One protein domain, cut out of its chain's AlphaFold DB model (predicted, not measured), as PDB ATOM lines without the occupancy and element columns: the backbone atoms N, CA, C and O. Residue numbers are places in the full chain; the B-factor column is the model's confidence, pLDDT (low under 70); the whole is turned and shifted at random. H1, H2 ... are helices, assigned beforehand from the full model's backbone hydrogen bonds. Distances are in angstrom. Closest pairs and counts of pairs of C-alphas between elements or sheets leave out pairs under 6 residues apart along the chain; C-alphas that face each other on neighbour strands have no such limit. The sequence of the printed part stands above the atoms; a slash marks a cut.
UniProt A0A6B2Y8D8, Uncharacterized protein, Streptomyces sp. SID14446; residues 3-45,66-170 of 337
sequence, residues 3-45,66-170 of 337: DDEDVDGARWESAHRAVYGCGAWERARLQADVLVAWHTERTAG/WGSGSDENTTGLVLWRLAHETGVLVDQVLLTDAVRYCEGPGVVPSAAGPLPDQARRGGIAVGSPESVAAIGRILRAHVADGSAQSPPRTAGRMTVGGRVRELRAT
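This is residues 3 to 45 and 66 to 170 of the 337 residues of an uncharacterized protein of Streptomyces sp. SID14446 (UniProt A0A6B2Y8D8). Two helices, H2 and H3, cross in the middle of a helical body, with H6 running across both of them and H4 packed along H6. H7 packs on H2, H1 runs away from the body at one end, and short H5 sits in a long looped stretch touching no helix. The printed part has 148 residues, with seven named helices in the order H1 to H7 and no named strand; the class is all helix. It is compact, with a radius of gyration of the C-alphas of 14.9 A and spans of 46 by 32 by 31 A.

H1, residues 3 to 20, touches H2, residues 24 to 44, with residues 13 to 20 alone; the closest C-alphas are those of His 16 and Ala 24, 5.5 A apart, at a steep tilt of 58 degrees. H2 is the hub, touching four helices. It touches H3, residues 70 to 86, opposite ways at a steep tilt of 48 degrees, with the C-alphas of Arg 29 and Gly 76 closest at 4.5 A. H4, residues 95 to 103, touches H6, residues 129 to 149, opposite ways at a shallow tilt of 26 degrees; the C-alphas of Cys 102 and Gly 136 come closest, at 5.1 A. H6 touches H3 about perpendicular at 75 degrees, closest at the C-alphas of Thr 75 and Ile 135, 6.2 A, with residues 131 to 135 of H6 alone. H7, residues 160 to 169, touches H2 at a steep tilt of 56 degrees, with the C-alphas of Gln 31 and Val 164 closest at 6.4 A. H5, residues 117 to 120, is apart from H3. In H1, H3, H4 and H7 every O i to N i+4 pair is within hydrogen-bond range; in H2 and in H6 it is 16 of 17, and H5 is too short for such a pair.

H1 begins at C-alpha 3 (41.214, -35.038, 24.280) and is 26.2 A long from first to last C-alpha. H2 measures 30.2 A, H3 24.3 A, and H6 30.9 A, ending at C-alpha 149 (54.906, -64.019, 55.108). Of the shorter helices, H4 and H5 come before H6 along the chain and H7 comes after it, and H7 ends at C-alpha 169 (42.541, -64.037, 54.899).

The two C-alphas farthest apart are those of Asp 3 and Gly 45, at 51.0 A. Residues 46 to 65 are not printed, and C-alphas 45 and 66 are 17.1 A apart across that cut, which lies between H2 and H3. The link from H4 to H5, residues 104 to 116, is long; that from H1 to H2 is tight. The mean pLDDT of the printed part is 75.4, and 49 residues are under 70, among them residues 104 to 115, 118 to 130 and 146 to 156.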
ATOM      1  N   ASP A   3      42.220 -34.017  24.612       50.25
ATOM      2  CA  ASP A   3      41.214 -35.038  24.280       50.25
ATOM      3  C   ASP A   3      41.724 -36.480  24.470       50.25
ATOM      4  O   ASP A   3      40.935 -37.367  24.779       50.25
ATOM      5  N   ASP A   4      43.035 -36.726  24.340       53.69
ATOM      6  CA  ASP A   4      43.614 -38.072  24.504       53.69
ATOM      7  C   ASP A   4      43.757 -38.471  25.989       53.69
ATOM      8  O   ASP A   4      43.462 -39.610  26.349       53.69
ATOM      9  N   GLU A   5      44.125 -37.532  26.874       59.44
ATOM     10  CA  GLU A   5      44.231 -37.786  28.325       59.44
ATOM     11  C   GLU A   5      42.866 -38.103  28.960       59.44
ATOM     12  O   GLU A   5      42.769 -38.981  29.821       59.44
ATOM     13  N   ASP A   6      41.794 -37.452  28.497       63.47
ATOM     14  CA  ASP A   6      40.433 -37.702  28.982       63.47
ATOM     15  C   ASP A   6      39.897 -39.077  28.530       63.47
ATOM     16  O   ASP A   6      39.187 -39.753  29.283       63.47
ATOM     17  N   VAL A   7      40.267 -39.542  27.327       67.44
ATOM     18  CA  VAL A   7      39.886 -40.874  26.819       67.44
ATOM     19  C   VAL A   7      40.632 -41.985  27.559       67.44
ATOM     20  O   VAL A   7      40.023 -42.999  27.917       67.44
ATOM     21  N   ASP A   8      41.925 -41.802  27.824       73.44
ATOM     22  CA  ASP A   8      42.727 -42.786  28.552       73.44
ATOM     23  C   ASP A   8      42.325 -42.868  30.034       73.44
ATOM     24  O   ASP A   8      42.169 -43.972  30.566       73.44
ATOM     25  N   GLY A   9      42.015 -41.734  30.674       74.75
ATOM     26  CA  GLY A   9      41.452 -41.703  32.028       74.75
ATOM     27  C   GLY A   9      40.093 -42.410  32.129       74.75
ATOM     28  O   GLY A   9      39.862 -43.201  33.048       74.75
ATOM     29  N   ALA A  10      39.201 -42.206  31.152       80.25
ATOM     30  CA  ALA A  10      37.902 -42.883  31.108       80.25
ATOM     31  C   ALA A  10      38.031 -44.402  30.900       80.25
ATOM     32  O   ALA A  10      37.277 -45.179  31.499       80.25
ATOM     33  N   ARG A  11      38.996 -44.845  30.084       84.50
ATOM     34  CA  ARG A  11      39.314 -46.272  29.903       84.50
ATOM     35  C   ARG A  11      39.868 -46.890  31.182       84.50
ATOM     36  O   ARG A  11      39.430 -47.974  31.562       84.50
ATOM     37  N   TRP A  12      40.770 -46.193  31.868       87.88
ATOM     38  CA  TRP A  12      41.357 -46.638  33.133       87.88
ATOM     39  C   TRP A  12      40.316 -46.768  34.259       87.88
ATOM     40  O   TRP A  12      40.273 -47.781  34.963       87.88
ATOM     41  N   GLU A  13      39.405 -45.802  34.388       88.56
ATOM     42  CA  GLU A  13      38.302 -45.864  35.358       88.56
ATOM     43  C   GLU A  13      37.281 -46.963  34.996       88.56
ATOM     44  O   GLU A  13      36.762 -47.661  35.871       88.56
ATOM     45  N   SER A  14      37.019 -47.167  33.700       86.50
ATOM     46  CA  SER A  14      36.156 -48.256  33.219       86.50
ATOM     47  C   SER A  14      36.752 -49.632  33.516       86.50
ATOM     48  O   SER A  14      36.009 -50.541  33.883       86.50
ATOM     49  N   ALA A  15      38.078 -49.780  33.425       86.06
ATOM     50  CA  ALA A  15      38.765 -51.014  33.797       86.06
ATOM     51  C   ALA A  15      38.561 -51.347  35.285       86.06
ATOM     52  O   ALA A  15      38.244 -52.486  35.615       86.06
ATOM     53  N   HIS A  16      38.628 -50.357  36.182       89.31
ATOM     54  CA  HIS A  16      38.336 -50.570  37.605       89.31
ATOM     55  C   HIS A  16      36.899 -51.037  37.842       89.31
ATOM     56  O   HIS A  16      36.686 -51.998  38.578       89.31
ATOM     57  N   ARG A  17      35.918 -50.411  37.181       89.50
ATOM     58  CA  ARG A  17      34.504 -50.800  37.313       89.50
ATOM     59  C   ARG A  17      34.236 -52.193  36.767       89.50
ATOM     60  O   ARG A  17      33.466 -52.930  37.371       89.50
ATOM     61  N   ALA A  18      34.865 -52.543  35.648       85.12
ATOM     62  CA  ALA A  18      34.747 -53.869  35.057       85.12
ATOM     63  C   ALA A  18      35.319 -54.955  35.979       85.12
ATOM     64  O   ALA A  18      34.746 -56.036  36.067       85.12
ATOM     65  N   VAL A  19      36.415 -54.655  36.680       83.44
ATOM     66  CA  VAL A  19      37.109 -55.619  37.539       83.44
ATOM     67  C   VAL A  19      36.500 -55.712  38.938       83.44
ATOM     68  O   VAL A  19      36.250 -56.808  39.421       83.44
ATOM     69  N   TYR A  20      36.263 -54.581  39.604       83.94
ATOM     70  CA  TYR A  20      35.894 -54.533  41.027       83.94
ATOM     71  C   TYR A  20      34.424 -54.175  41.279       83.94
ATOM     72  O   TYR A  20      34.015 -54.057  42.433       83.94
ATOM     73  N   GLY A  21      33.645 -53.891  40.231       84.88
ATOM     74  CA  GLY A  21      32.284 -53.356  40.358       84.88
ATOM     75  C   GLY A  21      32.221 -51.914  40.881       84.88
ATOM     76  O   GLY A  21      31.132 -51.363  41.042       84.88
ATOM     77  N   CYS A  22      33.369 -51.276  41.125       87.81
ATOM     78  CA  CYS A  22      33.477 -49.929  41.675       87.81
ATOM     79  C   CYS A  22      34.572 -49.104  40.985       87.81
ATOM     80  O   CYS A  22      35.398 -49.621  40.236       87.81
ATOM     81  N   GLY A  23      34.543 -47.789  41.202       90.06
ATOM     82  CA  GLY A  23      35.532 -46.871  40.633       90.06
ATOM     83  C   GLY A  23      36.904 -46.965  41.304       90.06
ATOM     84  O   GLY A  23      37.020 -47.454  42.433       90.06
ATOM     85  N   ALA A  24      37.949 -46.435  40.658       91.06
ATOM     86  CA  ALA A  24      39.319 -46.530  41.168       91.06
ATOM     87  C   ALA A  24      39.475 -45.873  42.548       91.06
ATOM     88  O   ALA A  24      40.159 -46.400  43.425       91.06
ATOM     89  N   TRP A  25      38.807 -44.736  42.776       90.44
ATOM     90  CA  TRP A  25      38.834 -44.054  44.074       90.44
ATOM     91  C   TRP A  25      38.206 -44.895  45.188       90.44
ATOM     92  O   TRP A  25      38.770 -45.026  46.275       90.44
ATOM     93  N   GLU A  26      37.038 -45.479  44.922       88.94
ATOM     94  CA  GLU A  26      36.347 -46.314  45.899       88.94
ATOM     95  C   GLU A  26      37.189 -47.539  46.252       88.94
ATOM     96  O   GLU A  26      37.352 -47.843  47.437       88.94
ATOM     97  N   ARG A  27      37.809 -48.169  45.245       91.06
ATOM     98  CA  ARG A  27      38.753 -49.263  45.461       91.06
ATOM     99  C   ARG A  27      39.928 -48.818  46.330       91.06
ATOM    100  O   ARG A  27      40.177 -49.449  47.351       91.06
ATOM    101  N   ALA A  28      40.598 -47.716  45.993       90.94
ATOM    102  CA  ALA A  28      41.734 -47.201  46.761       90.94
ATOM    103  C   ALA A  28      41.378 -46.903  48.220       90.94
ATOM    104  O   ALA A  28      42.135 -47.266  49.119       90.94
ATOM    105  N   ARG A  29      40.203 -46.315  48.470       89.31
ATOM    106  CA  ARG A  29      39.714 -46.050  49.827       89.31
ATOM    107  C   ARG A  29      39.463 -47.340  50.609       89.31
ATOM    108  O   ARG A  29      39.846 -47.419  51.768       89.31
ATOM    109  N   LEU A  30      38.846 -48.348  49.989       88.06
ATOM    110  CA  LEU A  30      38.602 -49.646  50.632       88.06
ATOM    111  C   LEU A  30      39.907 -50.380  50.966       88.06
ATOM    112  O   LEU A  30      40.001 -50.998  52.019       88.06
ATOM    113  N   GLN A  31      40.915 -50.311  50.092       89.69
ATOM    114  CA  GLN A  31      42.233 -50.891  50.370       89.69
ATOM    115  C   GLN A  31      42.954 -50.124  51.489       89.69
ATOM    116  O   GLN A  31      43.544 -50.728  52.381       89.69
ATOM    117  N   ALA A  32      42.880 -48.792  51.465       89.69
ATOM    118  CA  ALA A  32      43.475 -47.931  52.477       89.69
ATOM    119  C   ALA A  32      42.894 -48.171  53.877       89.69
ATOM    120  O   ALA A  32      43.662 -48.284  54.826       89.69
ATOM    121  N   ASP A  33      41.570 -48.303  53.988       88.44
ATOM    122  CA  ASP A  33      40.860 -48.605  55.239       88.44
ATOM    123  C   ASP A  33      41.429 -49.864  55.916       88.44
ATOM    124  O   ASP A  33      41.837 -49.843  57.073       88.44
ATOM    125  N   VAL A  34      41.601 -50.933  55.136       87.19
ATOM    126  CA  VAL A  34      42.152 -52.222  55.583       87.19
ATOM    127  C   VAL A  34      43.606 -52.090  56.069       87.19
ATOM    128  O   VAL A  34      43.965 -52.616  57.125       87.19
ATOM    129  N   LEU A  35      44.457 -51.378  55.322       89.06
ATOM    130  CA  LEU A  35      45.864 -51.169  55.690       89.06
ATOM    131  C   LEU A  35      45.999 -50.317  56.969       89.06
ATOM    132  O   LEU A  35      46.734 -50.672  57.894       89.06
ATOM    133  N   VAL A  36      45.252 -49.213  57.057       87.88
ATOM    134  CA  VAL A  36      45.273 -48.308  58.216       87.88
ATOM    135  C   VAL A  36      44.712 -48.992  59.464       87.88
ATOM    136  O   VAL A  36      45.323 -48.890  60.533       87.88
ATOM    137  N   ALA A  37      43.609 -49.739  59.341       85.38
ATOM    138  CA  ALA A  37      43.019 -50.493  60.445       85.38
ATOM    139  C   ALA A  37      44.021 -51.493  61.036       85.38
ATOM    140  O   ALA A  37      44.262 -51.485  62.244       85.38
ATOM    141  N   TRP A  38      44.695 -52.273  60.183       85.75
ATOM    142  CA  TRP A  38      45.738 -53.204  60.621       85.75
ATOM    143  C   TRP A  38      46.852 -52.502  61.406       85.75
ATOM    144  O   TRP A  38      47.268 -52.953  62.474       85.75
ATOM    145  N   HIS A  39      47.359 -51.387  60.875       85.31
ATOM    146  CA  HIS A  39      48.452 -50.656  61.505       85.31
ATOM    147  C   HIS A  39      48.044 -50.083  62.863       85.31
ATOM    148  O   HIS A  39      48.813 -50.146  63.825       85.31
ATOM    149  N   THR A  40      46.822 -49.563  62.954       84.00
ATOM    150  CA  THR A  40      46.255 -49.021  64.191       84.00
ATOM    151  C   THR A  40      46.133 -50.109  65.257       84.00
ATOM    152  O   THR A  40      46.578 -49.915  66.386       84.00
ATOM    153  N   GLU A  41      45.629 -51.293  64.900       78.00
ATOM    154  CA  GLU A  41      45.537 -52.427  65.826       78.00
ATOM    155  C   GLU A  41      46.915 -52.884  66.327       78.00
ATOM    156  O   GLU A  41      47.093 -53.134  67.521       78.00
ATOM    157  N   ARG A  42      47.931 -52.942  65.455       77.44
ATOM    158  CA  ARG A  42      49.283 -53.357  65.876       77.44
ATOM    159  C   ARG A  42      49.991 -52.330  66.744       77.44
ATOM    160  O   ARG A  42      50.754 -52.715  67.629       77.44
ATOM    161  N   THR A  43      49.766 -51.045  66.493       74.69
ATOM    162  CA  THR A  43      50.382 -49.954  67.262       74.69
ATOM    163  C   THR A  43      49.689 -49.715  68.603       74.69
ATOM    164  O   THR A  43      50.363 -49.345  69.561       74.69
ATOM    165  N   ALA A  44      48.388 -50.005  68.710       63.12
ATOM    166  CA  ALA A  44      47.643 -49.976  69.971       63.12
ATOM    167  C   ALA A  44      48.041 -51.101  70.955       63.12
ATOM    168  O   ALA A  44      47.723 -51.019  72.142       63.12
ATOM    169  N   GLY A  45      48.779 -52.114  70.484       45.66
ATOM    170  CA  GLY A  45      49.241 -53.260  71.263       45.66
ATOM    171  C   GLY A  45      48.193 -54.374  71.360       45.66
ATOM    172  O   GLY A  45      47.044 -54.149  71.735       45.66
ATOM    173  N   TRP A  66      35.455 -46.013  63.590       33.41
ATOM    174  CA  TRP A  66      36.543 -45.076  63.294       33.41
ATOM    175  C   TRP A  66      36.661 -44.707  61.814       33.41
ATOM    176  O   TRP A  66      37.659 -44.125  61.413       33.41
ATOM    177  N   GLY A  67      35.617 -44.949  61.017       34.84
ATOM    178  CA  GLY A  67      35.491 -44.384  59.674       34.84
ATOM    179  C   GLY A  67      35.298 -42.866  59.716       34.84
ATOM    180  O   GLY A  67      34.185 -42.380  59.534       34.84
ATOM    181  N   SER A  68      36.360 -42.118  60.008       37.03
ATOM    182  CA  SER A  68      36.458 -40.664  59.802       37.03
ATOM    183  C   SER A  68      37.901 -40.153  59.958       37.03
ATOM    184  O   SER A  68      38.116 -39.024  60.398       37.03
ATOM    185  N   GLY A  69      38.907 -40.964  59.616       50.41
ATOM    186  CA  GLY A  69      40.308 -40.573  59.690       50.41
ATOM    187  C   GLY A  69      40.756 -39.827  58.432       50.41
ATOM    188  O   GLY A  69      40.528 -40.246  57.297       50.41
ATOM    189  N   SER A  70      41.473 -38.717  58.608       62.25
ATOM    190  CA  SER A  70      42.277 -38.092  57.543       62.25
ATOM    191  C   SER A  70      43.208 -39.091  56.848       62.25
ATOM    192  O   SER A  70      43.576 -38.902  55.685       62.25
ATOM    193  N   ASP A  71      43.573 -40.153  57.560       69.38
ATOM    194  CA  ASP A  71      44.639 -41.073  57.206       69.38
ATOM    195  C   ASP A  71      44.174 -42.122  56.190       69.38
ATOM    196  O   ASP A  71      44.922 -42.398  55.251       69.38
ATOM    197  N   GLU A  72      42.933 -42.628  56.269       75.44
ATOM    198  CA  GLU A  72      42.391 -43.524  55.229       75.44
ATOM    199  C   GLU A  72      42.252 -42.788  53.895       75.44
ATOM    200  O   GLU A  72      42.642 -43.295  52.845       75.44
ATOM    201  N   ASN A  73      41.727 -41.560  53.931       76.25
ATOM    202  CA  ASN A  73      41.537 -40.749  52.732       76.25
ATOM    203  C   ASN A  73      42.869 -40.335  52.107       76.25
ATOM    204  O   ASN A  73      43.025 -40.385  50.888       76.25
ATOM    205  N   THR A  74      43.848 -39.955  52.929       77.50
ATOM    206  CA  THR A  74      45.169 -39.576  52.424       77.50
ATOM    207  C   THR A  74      45.927 -40.808  51.912       77.50
ATOM    208  O   THR A  74      46.544 -40.734  50.851       77.50
ATOM    209  N   THR A  75      45.811 -41.967  52.574       83.88
ATOM    210  CA  THR A  75      46.377 -43.234  52.076       83.88
ATOM    211  C   THR A  75      45.719 -43.629  50.758       83.88
ATOM    212  O   THR A  75      46.413 -43.885  49.779       83.88
ATOM    213  N   GLY A  76      44.386 -43.593  50.689       86.69
ATOM    214  CA  GLY A  76      43.632 -43.861  49.468       86.69
ATOM    215  C   GLY A  76      44.040 -42.931  48.328       86.69
ATOM    216  O   GLY A  76      44.184 -43.382  47.197       86.69
ATOM    217  N   LEU A  77      44.309 -41.653  48.613       84.44
ATOM    218  CA  LEU A  77      44.755 -40.690  47.605       84.44
ATOM    219  C   LEU A  77      46.163 -40.995  47.092       84.44
ATOM    220  O   LEU A  77      46.391 -40.901  45.887       84.44
ATOM    221  N   VAL A  78      47.089 -41.384  47.974       86.19
ATOM    222  CA  VAL A  78      48.435 -41.832  47.581       86.19
ATOM    223  C   VAL A  78      48.342 -43.045  46.656       86.19
ATOM    224  O   VAL A  78      48.926 -43.034  45.574       86.19
ATOM    225  N   LEU A  79      47.571 -44.062  47.049       90.94
ATOM    226  CA  LEU A  79      47.409 -45.285  46.262       90.94
ATOM    227  C   LEU A  79      46.737 -45.013  44.912       90.94
ATOM    228  O   LEU A  79      47.198 -45.502  43.885       90.94
ATOM    229  N   TRP A  80      45.675 -44.205  44.908       91.00
ATOM    230  CA  TRP A  80      44.950 -43.828  43.697       91.00
ATOM    231  C   TRP A  80      45.833 -43.052  42.719       91.00
ATOM    232  O   TRP A  80      45.853 -43.373  41.534       91.00
ATOM    233  N   ARG A  81      46.591 -42.056  43.203       86.69
ATOM    234  CA  ARG A  81      47.482 -41.250  42.354       86.69
ATOM    235  C   ARG A  81      48.583 -42.096  41.750       86.69
ATOM    236  O   ARG A  81      48.790 -42.032  40.546       86.69
ATOM    237  N   LEU A  82      49.228 -42.927  42.564       88.94
ATOM    238  CA  LEU A  82      50.277 -43.808  42.074       88.94
ATOM    239  C   LEU A  82      49.737 -44.784  41.018       88.94
ATOM    240  O   LEU A  82      50.377 -44.978  39.988       88.94
ATOM    241  N   ALA A  83      48.543 -45.349  41.231       90.94
ATOM    242  CA  ALA A  83      47.881 -46.205  40.246       90.94
ATOM    243  C   ALA A  83      47.581 -45.457  38.935       90.94
ATOM    244  O   ALA A  83      47.853 -45.973  37.854       90.94
ATOM    245  N   HIS A  84      47.069 -44.227  39.035       89.50
ATOM    246  CA  HIS A  84      46.750 -43.378  37.889       89.50
ATOM    247  C   HIS A  84      48.006 -42.996  37.091       89.50
ATOM    248  O   HIS A  84      48.043 -43.162  35.877       89.50
ATOM    249  N   GLU A  85      49.055 -42.513  37.759       87.88
ATOM    250  CA  GLU A  85      50.315 -42.089  37.129       87.88
ATOM    251  C   GLU A  85      51.058 -43.241  36.444       87.88
ATOM    252  O   GLU A  85      51.768 -43.027  35.465       87.88
ATOM    253  N   THR A  86      50.884 -44.466  36.942       86.81
ATOM    254  CA  THR A  86      51.500 -45.669  36.362       86.81
ATOM    255  C   THR A  86      50.577 -46.423  35.404       86.81
ATOM    256  O   THR A  86      51.015 -47.389  34.779       86.81
ATOM    257  N   GLY A  87      49.320 -45.989  35.252       88.00
ATOM    258  CA  GLY A  87      48.344 -46.611  34.356       88.00
ATOM    259  C   GLY A  87      47.942 -48.035  34.756       88.00
ATOM    260  O   GLY A  87      47.573 -48.828  33.891       88.00
ATOM    261  N   VAL A  88      48.020 -48.382  36.044       90.44
ATOM    262  CA  VAL A  88      47.710 -49.727  36.569       90.44
ATOM    263  C   VAL A  88      46.452 -49.722  37.432       90.44
ATOM    264  O   VAL A  88      45.970 -48.667  37.848       90.44
ATOM    265  N   LEU A  89      45.906 -50.902  37.732       91.00
ATOM    266  CA  LEU A  89      44.827 -51.015  38.715       91.00
ATOM    267  C   LEU A  89      45.352 -50.732  40.130       91.00
ATOM    268  O   LEU A  89      46.485 -51.081  40.454       91.00
ATOM    269  N   VAL A  90      44.515 -50.181  41.010       92.25
ATOM    270  CA  VAL A  90      44.877 -49.902  42.416       92.25
ATOM    271  C   VAL A  90      45.510 -51.114  43.113       92.25
ATOM    272  O   VAL A  90      46.515 -50.976  43.808       92.25
ATOM    273  N   ASP A  91      44.975 -52.316  42.899       90.69
ATOM    274  CA  ASP A  91      45.506 -53.541  43.506       90.69
ATOM    275  C   ASP A  91      46.903 -53.925  43.015       90.69
ATOM    276  O   ASP A  91      47.571 -54.711  43.687       90.69
ATOM    277  N   GLN A  92      47.316 -53.441  41.842       90.12
ATOM    278  CA  GLN A  92      48.588 -53.766  41.194       90.12
ATOM    279  C   GLN A  92      49.723 -52.837  41.638       90.12
ATOM    280  O   GLN A  92      50.887 -53.136  41.375       90.12
ATOM    281  N   VAL A  93      49.411 -51.750  42.349       90.94
ATOM    282  CA  VAL A  93      50.411 -50.847  42.924       90.94
ATOM    283  C   VAL A  93      51.340 -51.627  43.853       90.94
ATOM    284  O   VAL A  93      50.885 -52.273  44.799       90.94
ATOM    285  N   LEU A  94      52.649 -51.552  43.614       91.25
ATOM    286  CA  LEU A  94      53.645 -52.144  44.502       91.25
ATOM    287  C   LEU A  94      53.733 -51.340  45.800       91.25
ATOM    288  O   LEU A  94      53.912 -50.121  45.779       91.25
ATOM    289  N   LEU A  95      53.691 -52.023  46.949       90.44
ATOM    290  CA  LEU A  95      53.820 -51.353  48.248       90.44
ATOM    291  C   LEU A  95      55.163 -50.622  48.385       90.44
ATOM    292  O   LEU A  95      55.234 -49.569  49.009       90.44
ATOM    293  N   THR A  96      56.228 -51.150  47.780       90.00
ATOM    294  CA  THR A  96      57.551 -50.510  47.792       90.00
ATOM    295  C   THR A  96      57.597 -49.232  46.955       90.00
ATOM    296  O   THR A  96      58.327 -48.310  47.317       90.00
ATOM    297  N   ASP A  97      56.821 -49.153  45.872       90.38
ATOM    298  CA  ASP A  97      56.673 -47.928  45.082       90.38
ATOM    299  C   ASP A  97      55.828 -46.904  45.842       90.38
ATOM    300  O   ASP A  97      56.196 -45.735  45.886       90.38
ATOM    301  N   ALA A  98      54.768 -47.342  46.530       89.50
ATOM    302  CA  ALA A  98      53.955 -46.473  47.380       89.50
ATOM    303  C   ALA A  98      54.762 -45.871  48.547       89.50
ATOM    304  O   ALA A  98      54.637 -44.684  48.837       89.50
ATOM    305  N   VAL A  99      55.657 -46.651  49.169       89.06
ATOM    306  CA  VAL A  99      56.603 -46.136  50.179       89.06
ATOM    307  C   VAL A  99      57.540 -45.090  49.572       89.06
ATOM    308  O   VAL A  99      57.662 -43.999  50.123       89.06
ATOM    309  N   ARG A 100      58.160 -45.385  48.420       87.56
ATOM    310  CA  ARG A 100      59.054 -44.437  47.730       87.56
ATOM    311  C   ARG A 100      58.331 -43.151  47.331       87.56
ATOM    312  O   ARG A 100      58.896 -42.070  47.472       87.56
ATOM    313  N   TYR A 101      57.079 -43.262  46.894       83.44
ATOM    314  CA  TYR A 101      56.227 -42.126  46.560       83.44
ATOM    315  C   TYR A 101      56.004 -41.204  47.771       83.44
ATOM    316  O   TYR A 101      56.045 -39.988  47.626       83.44
ATOM    317  N   CYS A 102      55.853 -41.756  48.980       81.12
ATOM    318  CA  CYS A 102      55.746 -40.971  50.217       81.12
ATOM    319  C   CYS A 102      57.071 -40.345  50.701       81.12
ATOM    320  O   CYS A 102      57.034 -39.443  51.535       81.12
ATOM    321  N   GLU A 103      58.230 -40.823  50.232       78.19
ATOM    322  CA  GLU A 103      59.570 -40.416  50.703       78.19
ATOM    323  C   GLU A 103      60.311 -39.461  49.743       78.19
ATOM    324  O   GLU A 103      61.356 -38.914  50.101       78.19
ATOM    325  N   GLY A 104      59.809 -39.273  48.520       65.38
ATOM    326  CA  GLY A 104      60.513 -38.555  47.456       65.38
ATOM    327  C   GLY A 104      60.767 -37.057  47.730       65.38
ATOM    328  O   GLY A 104      59.949 -36.372  48.352       65.38
ATOM    329  N   PRO A 105      61.879 -36.484  47.226       45.56
ATOM    330  CA  PRO A 105      62.099 -35.041  47.264       45.56
ATOM    331  C   PRO A 105      61.091 -34.355  46.331       45.56
ATOM    332  O   PRO A 105      61.174 -34.487  45.115       45.56
ATOM    333  N   GLY A 106      60.113 -33.647  46.905       48.66
ATOM    334  CA  GLY A 106      58.993 -33.064  46.157       48.66
ATOM    335  C   GLY A 106      57.612 -33.582  46.554       48.66
ATOM    336  O   GLY A 106      56.651 -33.253  45.863       48.66
ATOM    337  N   VAL A 107      57.492 -34.325  47.668       47.72
ATOM    338  CA  VAL A 107      56.220 -34.651  48.352       47.72
ATOM    339  C   VAL A 107      55.590 -33.368  48.915       47.72
ATOM    340  O   VAL A 107      55.473 -33.124  50.110       47.72
ATOM    341  N   VAL A 108      55.221 -32.478  48.005       44.38
ATOM    342  CA  VAL A 108      54.207 -31.469  48.220       44.38
ATOM    343  C   VAL A 108      52.897 -32.207  47.947       44.38
ATOM    344  O   VAL A 108      52.788 -32.848  46.895       44.38
ATOM    345  N   PRO A 109      51.869 -32.119  48.808       47.97
ATOM    346  CA  PRO A 109      50.501 -32.338  48.372       47.97
ATOM    347  C   PRO A 109      50.178 -31.216  47.388       47.97
ATOM    348  O   PRO A 109      49.511 -30.240  47.713       47.97
ATOM    349  N   SER A 110      50.744 -31.274  46.186       43.03
ATOM    350  CA  SER A 110      50.452 -30.261  45.205       43.03
ATOM    351  C   SER A 110      49.042 -30.557  44.739       43.03
ATOM    352  O   SER A 110      48.744 -31.610  44.160       43.03
ATOM    353  N   ALA A 111      48.168 -29.595  44.998       45.38
ATOM    354  CA  ALA A 111      46.872 -29.449  44.361       45.38
ATOM    355  C   ALA A 111      46.951 -29.467  42.812       45.38
ATOM    356  O   ALA A 111      45.915 -29.389  42.166       45.38
ATOM    357  N   ALA A 112      48.151 -29.574  42.218       50.19
ATOM    358  CA  ALA A 112      48.397 -29.679  40.782       50.19
ATOM    359  C   ALA A 112      48.413 -31.115  40.212       50.19
ATOM    360  O   ALA A 112      48.465 -31.261  38.997       50.19
ATOM    361  N   GLY A 113      48.399 -32.165  41.042       55.19
ATOM    362  CA  GLY A 113      48.293 -33.553  40.561       55.19
ATOM    363  C   GLY A 113      46.841 -33.982  40.322       55.19
ATOM    364  O   GLY A 113      45.937 -33.380  40.916       55.19
ATOM    365  N   PRO A 114      46.584 -35.041  39.528       65.25
ATOM    366  CA  PRO A 114      45.231 -35.533  39.304       65.25
ATOM    367  C   PRO A 114      44.543 -35.823  40.646       65.25
ATOM    368  O   PRO A 114      45.155 -36.275  41.623       65.25
ATOM    369  N   LEU A 115      43.262 -35.476  40.710       69.44
ATOM    370  CA  LEU A 115      42.411 -35.665  41.876       69.44
ATOM    371  C   LEU A 115      41.197 -36.493  41.463       69.44
ATOM    372  O   LEU A 115      40.633 -36.205  40.403       69.44
ATOM    373  N   PRO A 116      40.754 -37.445  42.301       71.19
ATOM    374  CA  PRO A 116      39.485 -38.115  42.084       71.19
ATOM    375  C   PRO A 116      38.346 -37.091  42.150       71.19
ATOM    376  O   PRO A 116      38.432 -36.086  42.866       71.19
ATOM    377  N   ASP A 117      37.252 -37.343  41.436       72.62
ATOM    378  CA  ASP A 117      36.130 -36.401  41.347       72.62
ATOM    379  C   ASP A 117      35.543 -36.031  42.718       72.62
ATOM    380  O   ASP A 117      35.129 -34.888  42.929       72.62
ATOM    381  N   GLN A 118      35.559 -36.956  43.685       66.88
ATOM    382  CA  GLN A 118      35.144 -36.676  45.062       66.88
ATOM    383  C   GLN A 118      36.056 -35.649  45.761       66.88
ATOM    384  O   GLN A 118      35.564 -34.833  46.542       66.88
ATOM    385  N   ALA A 119      37.359 -35.638  45.460       62.41
ATOM    386  CA  ALA A 119      38.306 -34.668  46.012       62.41
ATOM    387  C   ALA A 119      38.183 -33.311  45.305       62.41
ATOM    388  O   ALA A 119      38.221 -32.274  45.962       62.41
ATOM    389  N   ARG A 120      37.930 -33.307  43.985       61.78
ATOM    390  CA  ARG A 120      37.676 -32.079  43.202       61.78
ATOM    391  C   ARG A 120      36.463 -31.295  43.710       61.78
ATOM    392  O   ARG A 120      36.453 -30.071  43.648       61.78
ATOM    393  N   ARG A 121      35.448 -31.988  44.236       60.59
ATOM    394  CA  ARG A 121      34.220 -31.387  44.792       60.59
ATOM    395  C   ARG A 121      34.353 -30.925  46.251       60.59
ATOM    396  O   ARG A 121      33.349 -30.568  46.858       60.59
ATOM    397  N   GLY A 122      35.561 -30.943  46.824       54.47
ATOM    398  CA  GLY A 122      35.815 -30.519  48.205       54.47
ATOM    399  C   GLY A 122      35.397 -31.536  49.274       54.47
ATOM    400  O   GLY A 122      35.347 -31.191  50.450       54.47
ATOM    401  N   GLY A 123      35.094 -32.782  48.889       52.78
ATOM    402  CA  GLY A 123      34.652 -33.835  49.812       52.78
ATOM    403  C   GLY A 123      35.779 -34.588  50.523       52.78
ATOM    404  O   GLY A 123      35.497 -35.443  51.356       52.78
ATOM    405  N   ILE A 124      37.044 -34.315  50.183       55.78
ATOM    406  CA  ILE A 124      38.218 -35.014  50.723       55.78
ATOM    407  C   ILE A 124      39.294 -33.978  51.044       55.78
ATOM    408  O   ILE A 124      39.725 -33.236  50.160       55.78
ATOM    409  N   ALA A 125      39.748 -33.935  52.297       55.00
ATOM    410  CA  ALA A 125      40.916 -33.147  52.661       55.00
ATOM    411  C   ALA A 125      42.167 -33.789  52.039       55.00
ATOM    412  O   ALA A 125      42.450 -34.963  52.277       55.00
ATOM    413  N   VAL A 126      42.910 -33.029  51.232       57.59
ATOM    414  CA  VAL A 126      44.241 -33.444  50.772       57.59
ATOM    415  C   VAL A 126      45.166 -33.383  51.989       57.59
ATOM    416  O   VAL A 126      45.320 -32.315  52.580       57.59
ATOM    417  N   GLY A 127      45.724 -34.525  52.399       59.12
ATOM    418  CA  GLY A 127      46.589 -34.600  53.578       59.12
ATOM    419  C   GLY A 127      47.804 -33.677  53.475       59.12
ATOM    420  O   GLY A 127      48.314 -33.425  52.381       59.12
ATOM    421  N   SER A 128      48.266 -33.165  54.617       67.31
ATOM    422  CA  SER A 128      49.459 -32.317  54.680       67.31
ATOM    423  C   SER A 128      50.728 -33.132  54.359       67.31
ATOM    424  O   SER A 128      50.679 -34.369  54.373       67.31
ATOM    425  N   PRO A 129      51.885 -32.498  54.084       68.88
ATOM    426  CA  PRO A 129      53.155 -33.220  53.947       68.88
ATOM    427  C   PRO A 129      53.431 -34.157  55.134       68.88
ATOM    428  O   PRO A 129      53.901 -35.279  54.958       68.88
ATOM    429  N   GLU A 130      53.071 -33.728  56.344       69.31
ATOM    430  CA  GLU A 130      53.185 -34.525  57.564       69.31
ATOM    431  C   GLU A 130      52.259 -35.749  57.539       69.31
ATOM    432  O   GLU A 130      52.685 -36.835  57.937       69.31
ATOM    433  N   SER A 131      51.028 -35.614  57.028       72.25
ATOM    434  CA  SER A 131      50.114 -36.748  56.824       72.25
ATOM    435  C   SER A 131      50.686 -37.757  55.824       72.25
ATOM    436  O   SER A 131      50.662 -38.958  56.083       72.25
ATOM    437  N   VAL A 132      51.264 -37.297  54.708       73.88
ATOM    438  CA  VAL A 132      51.887 -38.192  53.714       73.88
ATOM    439  C   VAL A 132      53.109 -38.907  54.301       73.88
ATOM    440  O   VAL A 132      53.270 -40.115  54.112       73.88
ATOM    441  N   ALA A 133      53.931 -38.210  55.088       74.25
ATOM    442  CA  ALA A 133      55.054 -38.823  55.796       74.25
ATOM    443  C   ALA A 133      54.591 -39.863  56.838       74.25
ATOM    444  O   ALA A 133      55.218 -40.916  56.993       74.25
ATOM    445  N   ALA A 134      53.479 -39.606  57.540       77.31
ATOM    446  CA  ALA A 134      52.881 -40.564  58.465       77.31
ATOM    447  C   ALA A 134      52.412 -41.836  57.741       77.31
ATOM    448  O   ALA A 134      52.704 -42.938  58.209       77.31
ATOM    449  N   ILE A 135      51.804 -41.697  56.561       81.06
ATOM    450  CA  ILE A 135      51.390 -42.823  55.709       81.06
ATOM    451  C   ILE A 135      52.584 -43.625  55.215       81.06
ATOM    452  O   ILE A 135      52.540 -44.854  55.233       81.06
ATOM    453  N   GLY A 136      53.689 -42.963  54.862       83.56
ATOM    454  CA  GLY A 136      54.934 -43.653  54.527       83.56
ATOM    455  C   GLY A 136      55.368 -44.634  55.624       83.56
ATOM    456  O   GLY A 136      55.837 -45.732  55.324       83.56
ATOM    457  N   ARG A 137      55.142 -44.306  56.908       84.31
ATOM    458  CA  ARG A 137      55.400 -45.235  58.027       84.31
ATOM    459  C   ARG A 137      54.424 -46.414  58.056       84.31
ATOM    460  O   ARG A 137      54.878 -47.537  58.275       84.31
ATOM    461  N   ILE A 138      53.134 -46.173  57.810       86.94
ATOM    462  CA  ILE A 138      52.097 -47.218  57.725       86.94
ATOM    463  C   ILE A 138      52.458 -48.218  56.622       86.94
ATOM    464  O   ILE A 138      52.601 -49.415  56.876       86.94
ATOM    465  N   LEU A 139      52.704 -47.727  55.405       88.81
ATOM    466  CA  LEU A 139      53.038 -48.559  54.248       88.81
ATOM    467  C   LEU A 139      54.351 -49.331  54.449       88.81
ATOM    468  O   LEU A 139      54.439 -50.507  54.091       88.81
ATOM    469  N   ARG A 140      55.355 -48.722  55.094       89.06
ATOM    470  CA  ARG A 140      56.617 -49.404  55.419       89.06
ATOM    471  C   ARG A 140      56.414 -50.576  56.382       89.06
ATOM    472  O   ARG A 140      57.066 -51.605  56.217       89.06
ATOM    473  N   ALA A 141      55.495 -50.454  57.343       87.00
ATOM    474  CA  ALA A 141      55.149 -51.558  58.238       87.00
ATOM    475  C   ALA A 141      54.560 -52.752  57.467       87.00
ATOM    476  O   ALA A 141      54.908 -53.897  57.750       87.00
ATOM    477  N   HIS A 142      53.741 -52.494  56.443       88.50
ATOM    478  CA  HIS A 142      53.205 -53.545  55.575       88.50
ATOM    479  C   HIS A 142      54.264 -54.205  54.693       88.50
ATOM    480  O   HIS A 142      54.226 -55.420  54.522       88.50
ATOM    481  N   VAL A 143      55.223 -53.440  54.160       85.75
ATOM    482  CA  VAL A 143      56.356 -54.011  53.412       85.75
ATOM    483  C   VAL A 143      57.181 -54.937  54.309       85.75
ATOM    484  O   VAL A 143      57.516 -56.047  53.899       85.75
ATOM    485  N   ALA A 144      57.475 -54.506  55.541       83.62
ATOM    486  CA  ALA A 144      58.243 -55.300  56.492       83.62
ATOM    487  C   ALA A 144      57.523 -56.610  56.864       83.62
ATOM    488  O   ALA A 144      58.122 -57.679  56.758       83.62
ATOM    489  N   ASP A 145      56.238 -56.550  57.226       78.88
ATOM    490  CA  ASP A 145      55.466 -57.733  57.640       78.88
ATOM    491  C   ASP A 145      55.159 -58.676  56.461       78.88
ATOM    492  O   ASP A 145      55.368 -59.885  56.562       78.88
ATOM    493  N   GLY A 146      54.771 -58.133  55.301       62.50
ATOM    494  CA  GLY A 146      54.480 -58.922  54.099       62.50
ATOM    495  C   GLY A 146      55.706 -59.639  53.526       62.50
ATOM    496  O   GLY A 146      55.582 -60.728  52.965       62.50
ATOM    497  N   SER A 147      56.911 -59.083  53.707       58.84
ATOM    498  CA  SER A 147      58.160 -59.745  53.299       58.84
ATOM    499  C   SER A 147      58.482 -61.005  54.111       58.84
ATOM    500  O   SER A 147      59.148 -61.899  53.594       58.84
ATOM    501  N   ALA A 148      57.981 -61.106  55.347       57.62
ATOM    502  CA  ALA A 148      58.174 -62.271  56.207       57.62
ATOM    503  C   ALA A 148      57.177 -63.406  55.914       57.62
ATOM    504  O   ALA A 148      57.465 -64.563  56.212       57.62
ATOM    505  N   GLN A 149      56.014 -63.080  55.342       58.81
ATOM    506  CA  GLN A 149      54.906 -64.019  55.108       58.81
ATOM    507  C   GLN A 149      54.793 -64.470  53.639       58.81
ATOM    508  O   GLN A 149      54.195 -65.507  53.349       58.81
ATOM    509  N   SER A 150      55.416 -63.743  52.703       55.78
ATOM    510  CA  SER A 150      55.384 -64.080  51.275       55.78
ATOM    511  C   SER A 150      56.275 -65.278  50.921       55.78
ATOM    512  O   SER A 150      57.414 -65.359  51.390       55.78
ATOM    513  N   PRO A 151      55.836 -66.175  50.018       55.84
ATOM    514  CA  PRO A 151      56.712 -67.204  49.475       55.84
ATOM    515  C   PRO A 151      57.924 -66.580  48.746       55.84
ATOM    516  O   PRO A 151      57.807 -65.505  48.152       55.84
ATOM    517  N   PRO A 152      59.089 -67.260  48.696       51.47
ATOM    518  CA  PRO A 152      60.342 -66.689  48.178       51.47
ATOM    519  C   PRO A 152      60.262 -66.130  46.749       51.47
ATOM    520  O   PRO A 152      61.037 -65.255  46.379       51.47
ATOM    521  N   ARG A 153      59.324 -66.631  45.935       50.00
ATOM    522  CA  ARG A 153      59.127 -66.215  44.538       50.00
ATOM    523  C   ARG A 153      58.435 -64.856  44.379       50.00
ATOM    524  O   ARG A 153      58.575 -64.250  43.320       50.00
ATOM    525  N   THR A 154      57.722 -64.368  45.395       53.84
ATOM    526  CA  THR A 154      57.028 -63.063  45.377       53.84
ATOM    527  C   THR A 154      57.656 -62.040  46.329       53.84
ATOM    528  O   THR A 154      57.218 -60.886  46.370       53.84
ATOM    529  N   ALA A 155      58.720 -62.419  47.046       51.88
ATOM    530  CA  ALA A 155      59.471 -61.535  47.930       51.88
ATOM    531  C   ALA A 155      59.937 -60.271  47.176       51.88
ATOM    532  O   ALA A 155      60.649 -60.341  46.175       51.88
ATOM    533  N   GLY A 156      59.486 -59.099  47.637       56.78
ATOM    534  CA  GLY A 156      59.793 -57.796  47.029       56.78
ATOM    535  C   GLY A 156      58.818 -57.310  45.946       56.78
ATOM    536  O   GLY A 156      58.959 -56.177  45.491       56.78
ATOM    537  N   ARG A 157      57.810 -58.109  45.564       74.69
ATOM    538  CA  ARG A 157      56.765 -57.742  44.583       74.69
ATOM    539  C   ARG A 157      55.361 -57.647  45.187       74.69
ATOM    540  O   ARG A 157      54.373 -57.744  44.467       74.69
ATOM    541  N   MET A 158      55.264 -57.478  46.506       85.19
ATOM    542  CA  MET A 158      53.975 -57.360  47.185       85.19
ATOM    543  C   MET A 158      53.213 -56.135  46.673       85.19
ATOM    544  O   MET A 158      53.669 -54.996  46.830       85.19
ATOM    545  N   THR A 159      52.047 -56.377  46.084       89.31
ATOM    546  CA  THR A 159      51.127 -55.317  45.685       89.31
ATOM    547  C   THR A 159      50.174 -54.967  46.827       89.31
ATOM    548  O   THR A 159      49.992 -55.749  47.763       89.31
ATOM    549  N   VAL A 160      49.537 -53.799  46.745       89.88
ATOM    550  CA  VAL A 160      48.476 -53.368  47.670       89.88
ATOM    551  C   VAL A 160      47.386 -54.431  47.774       89.88
ATOM    552  O   VAL A 160      47.071 -54.875  48.876       89.88
ATOM    553  N   GLY A 161      46.865 -54.887  46.630       87.69
ATOM    554  CA  GLY A 161      45.805 -55.892  46.602       87.69
ATOM    555  C   GLY A 161      46.269 -57.232  47.170       87.69
ATOM    556  O   GLY A 161      45.529 -57.869  47.915       87.69
ATOM    557  N   GLY A 162      47.508 -57.644  46.872       86.06
ATOM    558  CA  GLY A 162      48.096 -58.860  47.438       86.06
ATOM    559  C   GLY A 162      48.131 -58.810  48.962       86.06
ATOM    560  O   GLY A 162      47.672 -59.743  49.621       86.06
ATOM    561  N   ARG A 163      48.573 -57.680  49.524       87.69
ATOM    562  CA  ARG A 163      48.630 -57.501  50.974       87.69
ATOM    563  C   ARG A 163      47.249 -57.418  51.610       87.69
ATOM    564  O   ARG A 163      47.032 -58.033  52.643       87.69
ATOM    565  N   VAL A 164      46.309 -56.681  51.029       87.88
ATOM    566  CA  VAL A 164      44.946 -56.585  51.578       87.88
ATOM    567  C   VAL A 164      44.247 -57.939  51.571       87.88
ATOM    568  O   VAL A 164      43.610 -58.290  52.562       87.88
ATOM    569  N   ARG A 165      44.406 -58.734  50.506       86.06
ATOM    570  CA  ARG A 165      43.894 -60.109  50.473       86.06
ATOM    571  C   ARG A 165      44.535 -60.977  51.551       86.06
ATOM    572  O   ARG A 165      43.820 -61.701  52.234       86.06
ATOM    573  N   GLU A 166      45.853 -60.895  51.724       85.31
ATOM    574  CA  GLU A 166      46.564 -61.615  52.787       85.31
ATOM    575  C   GLU A 166      46.045 -61.246  54.174       85.31
ATOM    576  O   GLU A 166      45.719 -62.126  54.969       85.31
ATOM    577  N   LEU A 167      45.908 -59.950  54.436       83.25
ATOM    578  CA  LEU A 167      45.383 -59.470  55.694       83.25
ATOM    579  C   LEU A 167      43.958 -60.001  55.912       83.25
ATOM    580  O   LEU A 167      43.725 -60.673  56.905       83.25
ATOM    581  N   ARG A 168      43.035 -59.829  54.957       81.31
ATOM    582  CA  ARG A 168      41.641 -60.309  55.077       81.31
ATOM    583  C   ARG A 168      41.507 -61.826  55.223       81.31
ATOM    584  O   ARG A 168      40.510 -62.297  55.758       81.31
ATOM    585  N   ALA A 169      42.479 -62.588  54.728       81.19
ATOM    586  CA  ALA A 169      42.541 -64.037  54.899       81.19
ATOM    587  C   ALA A 169      43.170 -64.463  56.241       81.19
ATOM    588  O   ALA A 169      43.137 -65.646  56.592       81.19
ATOM    589  N   THR A 170      43.775 -63.527  56.977       80.75
ATOM    590  CA  THR A 170      44.427 -63.793  58.261       80.75
ATOM    591  C   THR A 170      43.361 -64.137  59.308       80.75
ATOM    592  O   THR A 170      42.429 -63.355  59.500       80.75
TER     593      THR A 170